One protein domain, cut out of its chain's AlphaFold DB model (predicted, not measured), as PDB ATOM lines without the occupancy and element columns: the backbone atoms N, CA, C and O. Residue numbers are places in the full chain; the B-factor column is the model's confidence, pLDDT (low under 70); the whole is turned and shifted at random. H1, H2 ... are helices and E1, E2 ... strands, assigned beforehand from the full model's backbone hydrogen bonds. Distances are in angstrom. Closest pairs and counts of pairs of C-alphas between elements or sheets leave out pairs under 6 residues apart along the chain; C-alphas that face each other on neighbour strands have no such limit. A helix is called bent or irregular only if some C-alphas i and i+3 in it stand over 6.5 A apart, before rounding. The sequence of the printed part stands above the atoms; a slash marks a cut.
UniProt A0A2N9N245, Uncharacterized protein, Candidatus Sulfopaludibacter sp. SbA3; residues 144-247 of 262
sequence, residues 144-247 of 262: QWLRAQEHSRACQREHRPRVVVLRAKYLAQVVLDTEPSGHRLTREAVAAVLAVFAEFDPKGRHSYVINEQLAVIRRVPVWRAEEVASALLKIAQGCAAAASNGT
ATOM      1  N   GLN A 144     -20.533  -7.007 -15.632       43.22
ATOM      2  CA  GLN A 144     -20.298  -6.478 -16.984       43.22
ATOM      3  C   GLN A 144     -20.174  -7.561 -18.059       43.22
ATOM      4  O   GLN A 144     -20.678  -7.366 -19.158       43.22
ATOM      5  N   TRP A 145     -19.558  -8.712 -17.761       41.44
ATOM      6  CA  TRP A 145     -19.537  -9.843 -18.699       41.44
ATOM      7  C   TRP A 145     -20.936 -10.427 -18.883       41.44
ATOM      8  O   TRP A 145     -21.349 -10.668 -20.015       41.44
ATOM      9  N   LEU A 146     -21.690 -10.568 -17.786       47.53
ATOM     10  CA  LEU A 146     -23.086 -10.985 -17.846       47.53
ATOM     11  C   LEU A 146     -23.917  -9.973 -18.648       47.53
ATOM     12  O   LEU A 146     -24.606 -10.379 -19.569       47.53
ATOM     13  N   ARG A 147     -23.751  -8.661 -18.420       50.03
ATOM     14  CA  ARG A 147     -24.397  -7.601 -19.217       50.03
ATOM     15  C   ARG A 147     -23.975  -7.615 -20.684       50.03
ATOM     16  O   ARG A 147     -24.810  -7.385 -21.544       50.03
ATOM     17  N   ALA A 148     -22.710  -7.887 -21.000       52.72
ATOM     18  CA  ALA A 148     -22.238  -8.001 -22.380       52.72
ATOM     19  C   ALA A 148     -22.818  -9.246 -23.071       52.72
ATOM     20  O   ALA A 148     -23.167  -9.191 -24.252       52.72
ATOM     21  N   GLN A 149     -22.967 -10.355 -22.340       59.09
ATOM     22  CA  GLN A 149     -23.658 -11.550 -22.817       59.09
ATOM     23  C   GLN A 149     -25.162 -11.324 -22.978       59.09
ATOM     24  O   GLN A 149     -25.717 -11.691 -24.006       59.09
ATOM     25  N   GLU A 150     -25.821 -10.701 -22.005       59.50
ATOM     26  CA  GLU A 150     -27.237 -10.329 -22.058       59.50
ATOM     27  C   GLU A 150     -27.503  -9.353 -23.199       59.50
ATOM     28  O   GLU A 150     -28.443  -9.552 -23.960       59.50
ATOM     29  N   HIS A 151     -26.635  -8.358 -23.384       61.34
ATOM     30  CA  HIS A 151     -26.690  -7.431 -24.507       61.34
ATOM     31  C   HIS A 151     -26.487  -8.156 -25.840       61.34
ATOM     32  O   HIS A 151     -27.249  -7.932 -26.772       61.34
ATOM     33  N   SER A 152     -25.532  -9.089 -25.925       61.31
ATOM     34  CA  SER A 152     -25.336  -9.905 -27.133       61.31
ATOM     35  C   SER A 152     -26.564 -10.771 -27.438       61.31
ATOM     36  O   SER A 152     -27.012 -10.813 -28.579       61.31
ATOM     37  N   ARG A 153     -27.157 -11.406 -26.418       67.81
ATOM     38  CA  ARG A 153     -28.410 -12.167 -26.546       67.81
ATOM     39  C   ARG A 153     -29.575 -11.268 -26.962       67.81
ATOM     40  O   ARG A 153     -30.392 -11.679 -27.776       67.81
ATOM     41  N   ALA A 154     -29.660 -10.048 -26.432       63.31
ATOM     42  CA  ALA A 154     -30.675  -9.075 -26.827       63.31
ATOM     43  C   ALA A 154     -30.510  -8.659 -28.295       63.31
ATOM     44  O   ALA A 154     -31.475  -8.743 -29.044       63.31
ATOM     45  N   CYS A 155     -29.290  -8.325 -28.730       67.62
ATOM     46  CA  CYS A 155     -28.984  -8.015 -30.128       67.62
ATOM     47  C   CYS A 155     -29.361  -9.157 -31.080       67.62
ATOM     48  O   CYS A 155     -29.929  -8.886 -32.132       67.62
ATOM     49  N   GLN A 156     -29.103 -10.413 -30.698       74.06
ATOM     50  CA  GLN A 156     -29.498 -11.590 -31.482       74.06
ATOM     51  C   GLN A 156     -31.021 -11.754 -31.555       74.06
ATOM     52  O   GLN A 156     -31.560 -11.951 -32.636       74.06
ATOM     53  N   ARG A 157     -31.739 -11.630 -30.427       73.31
ATOM     54  CA  ARG A 157     -33.215 -11.694 -30.419       73.31
ATOM     55  C   ARG A 157     -33.839 -10.596 -31.280       73.31
ATOM     56  O   ARG A 157     -34.818 -10.834 -31.977       73.31
ATOM     57  N   GLU A 158     -33.265  -9.402 -31.224       74.69
ATOM     58  CA  GLU A 158     -33.744  -8.207 -31.922       74.69
ATOM     59  C   GLU A 158     -33.184  -8.081 -33.350       74.69
ATOM     60  O   GLU A 158     -33.498  -7.106 -34.026       74.69
ATOM     61  N   HIS A 159     -32.363  -9.036 -33.808       78.50
ATOM     62  CA  HIS A 159     -31.713  -9.029 -35.123       78.50
ATOM     63  C   HIS A 159     -31.017  -7.696 -35.453       78.50
ATOM     64  O   HIS A 159     -31.105  -7.187 -36.572       78.50
ATOM     65  N   ARG A 160     -30.312  -7.107 -34.478       76.31
ATOM     66  CA  ARG A 160     -29.651  -5.800 -34.634       76.31
ATOM     67  C   ARG A 160     -28.139  -5.859 -34.414       76.31
ATOM     68  O   ARG A 160     -27.677  -6.677 -33.616       76.31
ATOM     69  N   PRO A 161     -27.368  -4.947 -35.037       73.44
ATOM     70  CA  PRO A 161     -25.938  -4.841 -34.791       73.44
ATOM     71  C   PRO A 161     -25.632  -4.605 -33.311       73.44
ATOM     72  O   PRO A 161     -26.322  -3.846 -32.619       73.44
ATOM     73  N   ARG A 162     -24.567  -5.238 -32.828       76.75
ATOM     74  CA  ARG A 162     -24.026  -5.047 -31.486       76.75
ATOM     75  C   ARG A 162     -22.902  -4.023 -31.543       76.75
ATOM     76  O   ARG A 162     -21.962  -4.179 -32.318       76.75
ATOM     77  N   VAL A 163     -22.955  -3.021 -30.671       74.25
ATOM     78  CA  VAL A 163     -21.859  -2.064 -30.487       74.25
ATOM     79  C   VAL A 163     -21.459  -2.029 -29.022       74.25
ATOM     80  O   VAL A 163     -22.307  -1.889 -28.146       74.25
ATOM     81  N   VAL A 164     -20.163  -2.177 -28.749       71.88
ATOM     82  CA  VAL A 164     -19.610  -2.185 -27.392       71.88
ATOM     83  C   VAL A 164     -18.463  -1.189 -27.297       71.88
ATOM     84  O   VAL A 164     -17.532  -1.224 -28.101       71.88
ATOM     85  N   VAL A 165     -18.513  -0.340 -26.269       65.50
ATOM     86  CA  VAL A 165     -17.429   0.574 -25.901       65.50
ATOM     87  C   VAL A 165     -16.763   0.064 -24.629       65.50
ATOM     88  O   VAL A 165     -17.350   0.079 -23.549       65.50
ATOM     89  N   LEU A 166     -15.514  -0.375 -24.751       64.31
ATOM     90  CA  LEU A 166     -14.676  -0.776 -23.626       64.31
ATOM     91  C   LEU A 166     -13.786   0.404 -23.248       64.31
ATOM     92  O   LEU A 166     -12.841   0.730 -23.965       64.31
ATOM     93  N   ARG A 167     -14.111   1.072 -22.140       57.69
ATOM     94  CA  ARG A 167     -13.383   2.256 -21.667       57.69
ATOM     95  C   ARG A 167     -12.252   1.854 -20.726       57.69
ATOM     96  O   ARG A 167     -12.485   1.132 -19.760       57.69
ATOM     97  N   ALA A 168     -11.061   2.375 -20.987       60.44
ATOM     98  CA  ALA A 168      -9.933   2.359 -20.068       60.44
ATOM     99  C   ALA A 168      -9.730   3.767 -19.471       60.44
ATOM    100  O   ALA A 168     -10.682   4.553 -19.390       60.44
ATOM    101  N   LYS A 169      -8.521   4.103 -18.999       55.62
ATOM    102  CA  LYS A 169      -8.302   5.361 -18.261       55.62
ATOM    103  C   LYS A 169      -8.360   6.595 -19.165       55.62
ATOM    104  O   LYS A 169      -8.921   7.619 -18.774       55.62
ATOM    105  N   TYR A 170      -7.773   6.497 -20.353       54.06
ATOM    106  CA  TYR A 170      -7.683   7.603 -21.314       54.06
ATOM    107  C   TYR A 170      -8.126   7.199 -22.717       54.06
ATOM    108  O   TYR A 170      -8.583   8.051 -23.486       54.06
ATOM    109  N   LEU A 171      -8.041   5.905 -23.028       71.38
ATOM    110  CA  LEU A 171      -8.412   5.342 -24.313       71.38
ATOM    111  C   LEU A 171      -9.563   4.342 -24.177       71.38
ATOM    112  O   LEU A 171      -9.873   3.838 -23.098       71.38
ATOM    113  N   ALA A 172     -10.229   4.083 -25.289       67.81
ATOM    114  CA  ALA A 172     -11.321   3.145 -25.418       67.81
ATOM    115  C   ALA A 172     -11.102   2.258 -26.645       67.81
ATOM    116  O   ALA A 172     -10.487   2.656 -27.640       67.81
ATOM    117  N   GLN A 173     -11.632   1.044 -26.563       75.06
ATOM    118  CA  GLN A 173     -11.843   0.181 -27.713       75.06
ATOM    119  C   GLN A 173     -13.325   0.219 -28.074       75.06
ATOM    120  O   GLN A 173     -14.181   0.032 -27.207       75.06
ATOM    121  N   VAL A 174     -13.620   0.430 -29.352       74.50
ATOM    122  CA  VAL A 174     -14.979   0.375 -29.891       74.50
ATOM    123  C   VAL A 174     -15.076  -0.837 -30.807       74.50
ATOM    124  O   VAL A 174     -14.224  -1.046 -31.672       74.50
ATOM    125  N   VAL A 175     -16.095  -1.659 -30.577       75.50
ATOM    126  CA  VAL A 175     -16.362  -2.887 -31.329       75.50
ATOM    127  C   VAL A 175     -17.754  -2.787 -31.929       75.50
ATOM    128  O   VAL A 175     -18.719  -2.644 -31.182       75.50
ATOM    129  N   LEU A 176     -17.852  -2.897 -33.249       80.75
ATOM    130  CA  LEU A 176     -19.087  -3.114 -33.993       80.75
ATOM    131  C   LEU A 176     -19.109  -4.565 -34.473       80.75
ATOM    132  O   LEU A 176     -18.138  -5.034 -35.061       80.75
ATOM    133  N   ASP A 177     -20.222  -5.247 -34.250       78.06
ATOM    134  CA  ASP A 177     -20.462  -6.614 -34.692       78.06
ATOM    135  C   ASP A 177     -21.863  -6.723 -35.308       78.06
ATOM    136  O   ASP A 177     -22.867  -6.515 -34.623       78.06
ATOM    137  N   THR A 178     -21.933  -7.014 -36.606       80.94
ATOM    138  CA  THR A 178     -23.188  -7.207 -37.349       80.94
ATOM    139  C   THR A 178     -23.581  -8.677 -37.491       80.94
ATOM    140  O   THR A 178     -24.611  -8.973 -38.090       80.94
ATOM    141  N   GLU A 179     -22.822  -9.623 -36.929       80.50
ATOM    142  CA  GLU A 179     -23.219 -11.035 -36.917       80.50
ATOM    143  C   GLU A 179     -24.615 -11.240 -36.288       80.50
ATOM    144  O   GLU A 179     -25.430 -11.935 -36.898       80.50
ATOM    145  N   PRO A 180     -24.978 -10.588 -35.158       74.25
ATOM    146  CA  PRO A 180     -26.311 -10.736 -34.569       74.25
ATOM    147  C   PRO A 180     -27.466 -10.243 -35.448       74.25
ATOM    148  O   PRO A 180     -28.594 -10.681 -35.245       74.25
ATOM    149  N   SER A 181     -27.214  -9.344 -36.406       75.44
ATOM    150  CA  SER A 181     -28.221  -8.889 -37.372       75.44
ATOM    151  C   SER A 181     -28.271  -9.733 -38.643       75.44
ATOM    152  O   SER A 181     -29.069  -9.451 -39.533       75.44
ATOM    153  N   GLY A 182     -27.428 -10.766 -38.752       77.19
ATOM    154  CA  GLY A 182     -27.432 -11.703 -39.873       77.19
ATOM    155  C   GLY A 182     -26.990 -11.103 -41.210       77.19
ATOM    156  O   GLY A 182     -27.065 -11.787 -42.228       77.19
ATOM    157  N   HIS A 183     -26.508  -9.854 -41.235       78.44
ATOM    158  CA  HIS A 183     -26.050  -9.192 -42.455       78.44
ATOM    159  C   HIS A 183     -24.564  -8.835 -42.388       78.44
ATOM    160  O   HIS A 183     -23.966  -8.654 -41.324       78.44
ATOM    161  N   ARG A 184     -23.965  -8.721 -43.572       86.25
ATOM    162  CA  ARG A 184     -22.612  -8.200 -43.766       86.25
ATOM    163  C   ARG A 184     -22.685  -6.709 -44.075       86.25
ATOM    164  O   ARG A 184     -23.700  -6.215 -44.566       86.25
ATOM    165  N   LEU A 185     -21.630  -5.987 -43.748       86.12
ATOM    166  CA  LEU A 185     -21.413  -4.620 -44.197       86.12
ATOM    167  C   LEU A 185     -21.162  -4.643 -45.707       86.12
ATOM    168  O   LEU A 185     -20.412  -5.483 -46.200       86.12
ATOM    169  N   THR A 186     -21.776  -3.718 -46.447       89.50
ATOM    170  CA  THR A 186     -21.456  -3.550 -47.871       89.50
ATOM    171  C   THR A 186     -20.053  -2.968 -48.033       89.50
ATOM    172  O   THR A 186     -19.462  -2.439 -47.086       89.50
ATOM    173  N   ARG A 187     -19.509  -3.010 -49.252       88.75
ATOM    174  CA  ARG A 187     -18.188  -2.436 -49.546       88.75
ATOM    175  C   ARG A 187     -18.123  -0.942 -49.207       88.75
ATOM    176  O   ARG A 187     -17.118  -0.475 -48.674       88.75
ATOM    177  N   GLU A 188     -19.200  -0.211 -49.472       90.12
ATOM    178  CA  GLU A 188     -19.348   1.218 -49.176       90.12
ATOM    179  C   GLU A 188     -19.346   1.464 -47.667       90.12
ATOM    180  O   GLU A 188     -18.696   2.389 -47.181       90.12
ATOM    181  N   ALA A 189     -20.015   0.603 -46.901       89.19
ATOM    182  CA  ALA A 189     -20.037   0.700 -45.452       89.19
ATOM    183  C   ALA A 189     -18.701   0.334 -44.812       89.19
ATOM    184  O   ALA A 189     -18.278   1.008 -43.877       89.19
ATOM    185  N   VAL A 190     -17.991  -0.669 -45.337       90.62
ATOM    186  CA  VAL A 190     -16.612  -0.951 -44.916       90.62
ATOM    187  C   VAL A 190     -15.722   0.265 -45.186       90.62
ATOM    188  O   VAL A 190     -14.964   0.662 -44.304       90.62
ATOM    189  N   ALA A 191     -15.850   0.913 -46.348       91.06
ATOM    190  CA  ALA A 191     -15.112   2.141 -46.646       91.06
ATOM    191  C   ALA A 191     -15.463   3.285 -45.674       91.06
ATOM    192  O   ALA A 191     -14.562   3.969 -45.190       91.06
ATOM    193  N   ALA A 192     -16.741   3.453 -45.322       92.31
ATOM    194  CA  ALA A 192     -17.179   4.447 -44.341       92.31
ATOM    195  C   ALA A 192     -16.647   4.154 -42.926       92.31
ATOM    196  O   ALA A 192     -16.186   5.064 -42.239       92.31
ATOM    197  N   VAL A 193     -16.643   2.886 -42.499       92.25
ATOM    198  CA  VAL A 193     -16.036   2.454 -41.229       92.25
ATOM    199  C   VAL A 193     -14.542   2.773 -41.214       92.25
ATOM    200  O   VAL A 193     -14.046   3.359 -40.254       92.25
ATOM    201  N   LEU A 194     -13.821   2.445 -42.290       91.88
ATOM    202  CA  LEU A 194     -12.393   2.740 -42.404       91.88
ATOM    203  C   LEU A 194     -12.109   4.250 -42.429       91.88
ATOM    204  O   LEU A 194     -11.091   4.676 -41.892       91.88
ATOM    205  N   ALA A 195     -13.012   5.066 -42.982       93.00
ATOM    206  CA  ALA A 195     -12.899   6.522 -42.935       93.00
ATOM    207  C   ALA A 195     -13.025   7.064 -41.500       93.00
ATOM    208  O   ALA A 195     -12.223   7.906 -41.101       93.00
ATOM    209  N   VAL A 196     -13.957   6.533 -40.697       92.44
ATOM    210  CA  VAL A 196     -14.034   6.839 -39.253       92.44
ATOM    211  C   VAL A 196     -12.750   6.399 -38.547       92.44
ATOM    212  O   VAL A 196     -12.231   7.108 -37.689       92.44
ATOM    213  N   PHE A 197     -12.202   5.240 -38.916       93.44
ATOM    214  CA  PHE A 197     -10.980   4.730 -38.299       93.44
ATOM    215  C   PHE A 197      -9.746   5.562 -38.641       93.44
ATOM    216  O   PHE A 197      -8.891   5.738 -37.774       93.44
ATOM    217  N   ALA A 198      -9.668   6.126 -39.846       91.38
ATOM    218  CA  ALA A 198      -8.538   6.936 -40.288       91.38
ATOM    219  C   ALA A 198      -8.296   8.187 -39.420       91.38
ATOM    220  O   ALA A 198      -7.151   8.625 -39.315       91.38
ATOM    221  N   GLU A 199      -9.328   8.726 -38.757       91.06
ATOM    222  CA  GLU A 199      -9.193   9.852 -37.814       91.06
ATOM    223  C   GLU A 199      -8.337   9.478 -36.590       91.06
ATOM    224  O   GLU A 199      -7.528  10.278 -36.121       91.06
ATOM    225  N   PHE A 200      -8.480   8.248 -36.086       86.81
ATOM    226  CA  PHE A 200      -7.850   7.804 -34.835       86.81
ATOM    227  C   PHE A 200      -6.668   6.849 -35.057       86.81
ATOM    228  O   PHE A 200      -5.766   6.762 -34.223       86.81
ATOM    229  N   ASP A 201      -6.654   6.137 -36.181       87.50
ATOM    230  CA  ASP A 201      -5.633   5.168 -36.566       87.50
ATOM    231  C   ASP A 201      -5.286   5.294 -38.064       87.50
ATOM    232  O   ASP A 201      -5.522   4.377 -38.854       87.50
ATOM    233  N   PRO A 202      -4.660   6.410 -38.486       84.12
ATOM    234  CA  PRO A 202      -4.354   6.679 -39.897       84.12
ATOM    235  C   PRO A 202      -3.393   5.661 -40.529       84.12
ATOM    236  O   PRO A 202      -3.246   5.610 -41.745       84.12
ATOM    237  N   LYS A 203      -2.699   4.861 -39.708       81.06
ATOM    238  CA  LYS A 203      -1.770   3.815 -40.162       81.06
ATOM    239  C   LYS A 203      -2.395   2.415 -40.159       81.06
ATOM    240  O   LYS A 203      -1.682   1.476 -40.504       81.06
ATOM    241  N   GLY A 204      -3.653   2.263 -39.734       82.62
ATOM    242  CA  GLY A 204      -4.354   0.975 -39.689       82.62
ATOM    243  C   GLY A 204      -3.703  -0.061 -38.765       82.62
ATOM    244  O   GLY A 204      -3.755  -1.254 -39.046       82.62
ATOM    245  N   ARG A 205      -3.001   0.367 -37.707       79.06
ATOM    246  CA  ARG A 205      -2.275  -0.544 -36.797       79.06
ATOM    247  C   ARG A 205      -3.132  -1.042 -35.640       79.06
ATOM    248  O   ARG A 205      -2.812  -2.050 -35.014       79.06
ATOM    249  N   HIS A 206      -4.172  -0.296 -35.311       77.81
ATOM    250  CA  HIS A 206      -5.016  -0.466 -34.135       77.81
ATOM    251  C   HIS A 206      -6.488  -0.654 -34.503       77.81
ATOM    252  O   HIS A 206      -7.330  -0.777 -33.614       77.81
ATOM    253  N   SER A 207      -6.782  -0.721 -35.795       87.06
ATOM    254  CA  SER A 207      -8.101  -0.946 -36.347       87.06
ATOM    255  C   SER A 207      -8.088  -2.084 -37.360       87.06
ATOM    256  O   SER A 207      -7.089  -2.335 -38.032       87.06
ATOM    257  N   TYR A 208      -9.190  -2.822 -37.430       79.44
ATOM    258  CA  TYR A 208      -9.375  -3.891 -38.403       79.44
ATOM    259  C   TYR A 208     -10.859  -4.152 -38.644       79.44
ATOM    260  O   TYR A 208     -11.702  -3.910 -37.778       79.44
ATOM    261  N   VAL A 209     -11.158  -4.688 -39.825       85.69
ATOM    262  CA  VAL A 209     -12.475  -5.210 -40.189       85.69
ATOM    263  C   VAL A 209     -12.291  -6.654 -40.645       85.69
ATOM    264  O   VAL A 209     -11.437  -6.930 -41.484       85.69
ATOM    265  N   ILE A 210     -13.052  -7.581 -40.069       77.38
ATOM    266  CA  ILE A 210     -12.979  -9.017 -40.355       77.38
ATOM    267  C   ILE A 210     -14.342  -9.490 -40.856       77.38
ATOM    268  O   ILE A 210     -15.376  -9.144 -40.282       77.38
ATOM    269  N   ASN A 211     -14.324 -10.296 -41.923       81.00
ATOM    270  CA  ASN A 211     -15.498 -10.934 -42.532       81.00
ATOM    271  C   ASN A 211     -16.632  -9.968 -42.902       81.00
ATOM    272  O   ASN A 211     -17.775 -10.398 -43.010       81.00
ATOM    273  N   GLU A 212     -16.328  -8.676 -43.054       84.50
ATOM    274  CA  GLU A 212     -17.320  -7.615 -43.285       84.50
ATOM    275  C   GLU A 212     -18.401  -7.566 -42.192       84.50
ATOM    276  O   GLU A 212     -19.492  -7.067 -42.423       84.50
ATOM    277  N   GLN A 213     -18.129  -8.094 -40.998       80.38
ATOM    278  CA  GLN A 213     -19.115  -8.194 -39.914       80.38
ATOM    279  C   GLN A 213     -18.595  -7.622 -38.606       80.38
ATOM    280  O   GLN A 213     -19.342  -6.999 -37.857       80.38
ATOM    281  N   LEU A 214     -17.301  -7.800 -38.345       74.88
ATOM    282  CA  LEU A 214     -16.661  -7.336 -37.127       74.88
ATOM    283  C   LEU A 214     -15.711  -6.191 -37.456       74.88
ATOM    284  O   LEU A 214     -14.690  -6.408 -38.105       74.88
ATOM    285  N   ALA A 215     -16.016  -4.994 -36.972       81.44
ATOM    286  CA  ALA A 215     -15.139  -3.837 -37.061       81.44
ATOM    287  C   ALA A 215     -14.675  -3.432 -35.662       81.44
ATOM    288  O   ALA A 215     -15.480  -3.215 -34.756       81.44
ATOM    289  N   VAL A 216     -13.364  -3.326 -35.479       76.31
ATOM    290  CA  VAL A 216     -12.760  -2.972 -34.195       76.31
ATOM    291  C   VAL A 216     -11.799  -1.828 -34.410       76.31
ATOM    292  O   VAL A 216     -10.930  -1.906 -35.275       76.31
ATOM    293  N   ILE A 217     -11.909  -0.806 -33.568       83.81
ATOM    294  CA  ILE A 217     -10.879   0.214 -33.419       83.81
ATOM    295  C   ILE A 217     -10.467   0.325 -31.962       83.81
ATOM    296  O   ILE A 217     -11.289   0.398 -31.046       83.81
ATOM    297  N   ARG A 218      -9.159   0.309 -31.744       77.06
ATOM    298  CA  ARG A 218      -8.531   0.514 -30.444       77.06
ATOM    299  C   ARG A 218      -7.975   1.928 -30.366       77.06
ATOM    300  O   ARG A 218      -7.736   2.570 -31.383       77.06
ATOM    301  N   ARG A 219      -7.691   2.361 -29.138       77.00
ATOM    302  CA  ARG A 219      -7.005   3.630 -28.849       77.00
ATOM    303  C   ARG A 219      -7.813   4.876 -29.243       77.00
ATOM    304  O   ARG A 219      -7.239   5.921 -29.525       77.00
ATOM    305  N   VAL A 220      -9.143   4.787 -29.203       73.94
ATOM    306  CA  VAL A 220     -10.028   5.952 -29.358       73.94
ATOM    307  C   VAL A 220      -9.999   6.761 -28.059       73.94
ATOM    308  O   VAL A 220     -10.174   6.167 -26.997       73.94
ATOM    309  N   PRO A 221      -9.810   8.090 -28.066       75.75
ATOM    310  CA  PRO A 221      -9.918   8.884 -26.845       75.75
ATOM    311  C   PRO A 221     -11.282   8.684 -26.165       75.75
ATOM    312  O   PRO A 221     -12.317   8.774 -26.822       75.75
ATOM    313  N   VAL A 222     -11.309   8.441 -24.848       65.50
ATOM    314  CA  VAL A 222     -12.554   8.086 -24.120       65.50
ATOM    315  C   VAL A 222     -13.681   9.105 -24.331       65.50
ATOM    316  O   VAL A 222     -14.844   8.722 -24.419       65.50
ATOM    317  N   TRP A 223     -13.348  10.392 -24.452       69.56
ATOM    318  CA  TRP A 223     -14.315  11.474 -24.664       69.56
ATOM    319  C   TRP A 223     -14.962  11.469 -26.064       69.56
ATOM    320  O   TRP A 223     -16.026  12.051 -26.228       69.56
ATOM    321  N   ARG A 224     -14.365  10.773 -27.045       75.62
ATOM    322  CA  ARG A 224     -14.906  10.559 -28.406       75.62
ATOM    323  C   ARG A 224     -15.528   9.180 -28.603       75.62
ATOM    324  O   ARG A 224     -16.151   8.931 -29.628       75.62
ATOM    325  N   ALA A 225     -15.367   8.266 -27.647       69.44
ATOM    326  CA  ALA A 225     -15.703   6.858 -27.842       69.44
ATOM    327  C   ALA A 225     -17.193   6.611 -28.153       69.44
ATOM    328  O   ALA A 225     -17.509   5.776 -28.997       69.44
ATOM    329  N   GLU A 226     -18.098   7.361 -27.519       70.56
ATOM    330  CA  GLU A 226     -19.548   7.272 -27.777       70.56
ATOM    331  C   GLU A 226     -19.937   7.815 -29.154       70.56
ATOM    332  O   GLU A 226     -20.809   7.269 -29.827       70.56
ATOM    333  N   GLU A 227     -19.269   8.876 -29.605       71.25
ATOM    334  CA  GLU A 227     -19.491   9.445 -30.933       71.25
ATOM    335  C   GLU A 227     -19.065   8.462 -32.025       71.25
ATOM    336  O   GLU A 227     -19.829   8.206 -32.956       71.25
ATOM    337  N   VAL A 228     -17.895   7.835 -31.860       75.06
ATOM    338  CA  VAL A 228     -17.412   6.780 -32.762       75.06
ATOM    339  C   VAL A 228     -18.369   5.590 -32.770       75.06
ATOM    340  O   VAL A 228     -18.739   5.107 -33.838       75.06
ATOM    341  N   ALA A 229     -18.829   5.137 -31.601       70.56
ATOM    342  CA  ALA A 229     -19.803   4.053 -31.498       70.56
ATOM    343  C   ALA A 229     -21.119   4.377 -32.230       70.56
ATOM    344  O   ALA A 229     -21.638   3.541 -32.970       70.56
ATOM    345  N   SER A 230     -21.623   5.603 -32.073       71.81
ATOM    346  CA  SER A 230     -22.822   6.089 -32.764       71.81
ATOM    347  C   SER A 230     -22.633   6.138 -34.283       71.81
ATOM    348  O   SER A 230     -23.503   5.683 -35.027       71.81
ATOM    349  N   ALA A 231     -21.483   6.625 -34.760       80.25
ATOM    350  CA  ALA A 231     -21.161   6.659 -36.185       80.25
ATOM    351  C   ALA A 231     -21.137   5.249 -36.799       80.25
ATOM    352  O   ALA A 231     -21.774   5.013 -37.827       80.25
ATOM    353  N   LEU A 232     -20.481   4.292 -36.134       81.19
ATOM    354  CA  LEU A 232     -20.435   2.895 -36.571       81.19
ATOM    355  C   LEU A 232     -21.828   2.256 -36.623       81.19
ATOM    356  O   LEU A 232     -22.149   1.557 -37.585       81.19
ATOM    357  N   LEU A 233     -22.673   2.525 -35.623       78.81
ATOM    358  CA  LEU A 233     -24.036   1.999 -35.592       78.81
ATOM    359  C   LEU A 233     -24.881   2.543 -36.753       78.81
ATOM    360  O   LEU A 233     -25.577   1.767 -37.406       78.81
ATOM    361  N   LYS A 234     -24.782   3.845 -37.052       81.19
ATOM    362  CA  LYS A 234     -25.484   4.470 -38.189       81.19
ATOM    363  C   LYS A 234     -25.063   3.859 -39.523       81.19
ATOM    364  O   LYS A 234     -25.921   3.575 -40.355       81.19
ATOM    365  N   ILE A 235     -23.764   3.619 -39.712       87.25
ATOM    366  CA  ILE A 235     -23.238   2.965 -40.920       87.25
ATOM    367  C   ILE A 235     -23.818   1.548 -41.058       87.25
ATOM    368  O   ILE A 235     -24.312   1.179 -42.125       87.25
ATOM    369  N   ALA A 236     -23.818   0.768 -39.974       82.81
ATOM    370  CA  ALA A 236     -24.354  -0.593 -39.979       82.81
ATOM    371  C   ALA A 236     -25.871  -0.631 -40.247       82.81
ATOM    372  O   ALA A 236     -26.338  -1.459 -41.025       82.81
ATOM    373  N   GLN A 237     -26.637   0.287 -39.651       79.62
ATOM    374  CA  GLN A 237     -28.085   0.397 -39.858       79.62
ATOM    375  C   GLN A 237     -28.444   0.858 -41.279       79.62
ATOM    376  O   GLN A 237     -29.406   0.354 -41.857       79.62
ATOM    377  N   GLY A 238     -27.650   1.758 -41.872       79.00
ATOM    378  CA  GLY A 238     -27.821   2.181 -43.265       79.00
ATOM    379  C   GLY A 238     -27.701   1.024 -44.264       79.00
ATOM    380  O   GLY A 238     -28.425   0.994 -45.256       79.00
ATOM    381  N   CYS A 239     -26.861   0.024 -43.968       72.44
ATOM    382  CA  CYS A 239     -26.761  -1.198 -44.774       72.44
ATOM    383  C   CYS A 239     -28.037  -2.041 -44.719       72.44
ATOM    384  O   CYS A 239     -28.502  -2.529 -45.747       72.44
ATOM    385  N   ALA A 240     -28.601  -2.216 -43.521       62.22
ATOM    386  CA  ALA A 240     -29.789  -3.040 -43.319       62.22
ATOM    387  C   ALA A 240     -31.005  -2.485 -44.083       62.22
ATOM    388  O   ALA A 240     -31.728  -3.246 -44.722       62.22
ATOM    389  N   ALA A 241     -31.180  -1.157 -44.092       61.06
ATOM    390  CA  ALA A 241     -32.258  -0.492 -44.829       61.06
ATOM    391  C   ALA A 241     -32.113  -0.613 -46.361       61.06
ATOM    392  O   ALA A 241     -33.107  -0.724 -47.080       61.06
ATOM    393  N   ALA A 242     -30.880  -0.622 -46.878       58.06
ATOM    394  CA  ALA A 242     -30.624  -0.835 -48.302       58.06
ATOM    395  C   ALA A 242     -30.914  -2.288 -48.729       58.06
ATOM    396  O   ALA A 242     -31.459  -2.517 -49.808       58.06
ATOM    397  N   ALA A 243     -30.616  -3.266 -47.865       55.03
ATOM    398  CA  ALA A 243     -30.884  -4.681 -48.123       55.03
ATOM    399  C   ALA A 243     -32.390  -5.020 -48.114       55.03
ATOM    400  O   ALA A 243     -32.850  -5.801 -48.949       55.03
ATOM    401  N   SER A 244     -33.183  -4.402 -47.227       54.19
ATOM    402  CA  SER A 244     -34.640  -4.610 -47.186       54.19
ATOM    403  C   SER A 244     -35.364  -4.014 -48.399       54.19
ATOM    404  O   SER A 244     -36.312  -4.612 -48.902       54.19
ATOM    405  N   ASN A 245     -34.891  -2.878 -48.919       48.25
ATOM    406  CA  ASN A 245     -35.511  -2.200 -50.065       48.25
ATOM    407  C   ASN A 245     -35.156  -2.827 -51.425       48.25
ATOM    408  O   ASN A 245     -35.835  -2.564 -52.414       48.25
ATOM    409  N   GLY A 246     -34.123  -3.671 -51.493       42.41
ATOM    410  CA  GLY A 246     -33.764  -4.410 -52.708       42.41
ATOM    411  C   GLY A 246     -34.630  -5.647 -52.973       42.41
ATOM    412  O   GLY A 246     -34.641  -6.154 -54.091       42.41
ATOM    413  N   THR A 247     -35.376  -6.131 -51.974       40.28
ATOM    414  CA  THR A 247     -36.169  -7.370 -52.099       40.28
ATOM    415  C   THR A 247     -37.594  -7.109 -52.612       40.28
ATOM    416  O   THR A 247     -38.181  -7.962 -53.271       40.28
TER     417      THR A 247
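This is residues 144 to 247 of the 262 residues of an uncharacterized protein of Candidatus Sulfopaludibacter sp. SbA3 (UniProt A0A2N9N245). A four-stranded antiparallel sheet, in the order E1, E2, E4, E3, has one face covered by two helices, H2 and H3, side by side along the strands, making two layers. A third helix, H1, lies off the E1 edge and only grazes the sheet. The printed part has 104 residues, with three named helices and four named strands in the chain order H1, E1, E2, H2, E3, E4, H3; its class is mixed. It is compact, with a radius of gyration of the C-alphas of 13.5 A and spans of 44 by 33 by 21 A.

Edge strand E1, residues 162 to 167, forms a hairpin with E2, residues 171 to 177; N 164 and O 175, 2.9 A, are within hydrogen-bond range. E4, residues 214 to 221, is E2's other antiparallel neighbour, with N 174 and O 217 at 2.9 A, and bends by 55 degrees at residue 218. Edge strand E3, residues 207 to 210, forms a hairpin with E4, with N 208 and O 216 at 2.9 A. H3, residues 222 to 245, runs along the strands over E2 at a height over the sheet of 9.7 A; their closest C-alphas are those of Val 222 and Leu 171, 5.0 A. On the same face, H2, residues 187 to 200, runs along the strands over E4, also at 9.7 A; the closest C-alphas are those of Phe 200 and Val 220, 6.2 A. H2 and H3, the latter with residues 228 to 239 alone, touch at Ala 189 and Ile 235, their closest C-alphas, 6.0 A, at a shallow tilt of 7 degrees, opposite ways. E2, H2 and E3 form a split strand-helix-strand unit, two strands running the same way with E4 between them, its crossover right-handed. H1, residues 144 to 157, is apart from H2 and H3; its closest C-alpha pair with E1 is Cys 155 and Arg 162, 5.9 A. Every O i to N i+4 pair is within hydrogen-bond range in H1, 8 of 10 in H2 and 18 of 20 in H3.

H1 begins at C-alpha 144, (-20.298, -6.478, -16.984), and H3 ends at C-alpha 245, (-35.511, -2.200, -50.065). From first to last C-alpha H3 measures 36.1 A, H2 20.7 A and E4 20.4 A. H3 is irregular: C-alphas 223 and 226 are 7.4 A apart.

The two farthest C-alphas, of Lys 169 and Thr 247, are 45.6 A apart. The printed part has no cut and no long link. Mean pLDDT of the printed part is 74.1; 30 residues are under 70, among them 144 to 155 and 240 to 247.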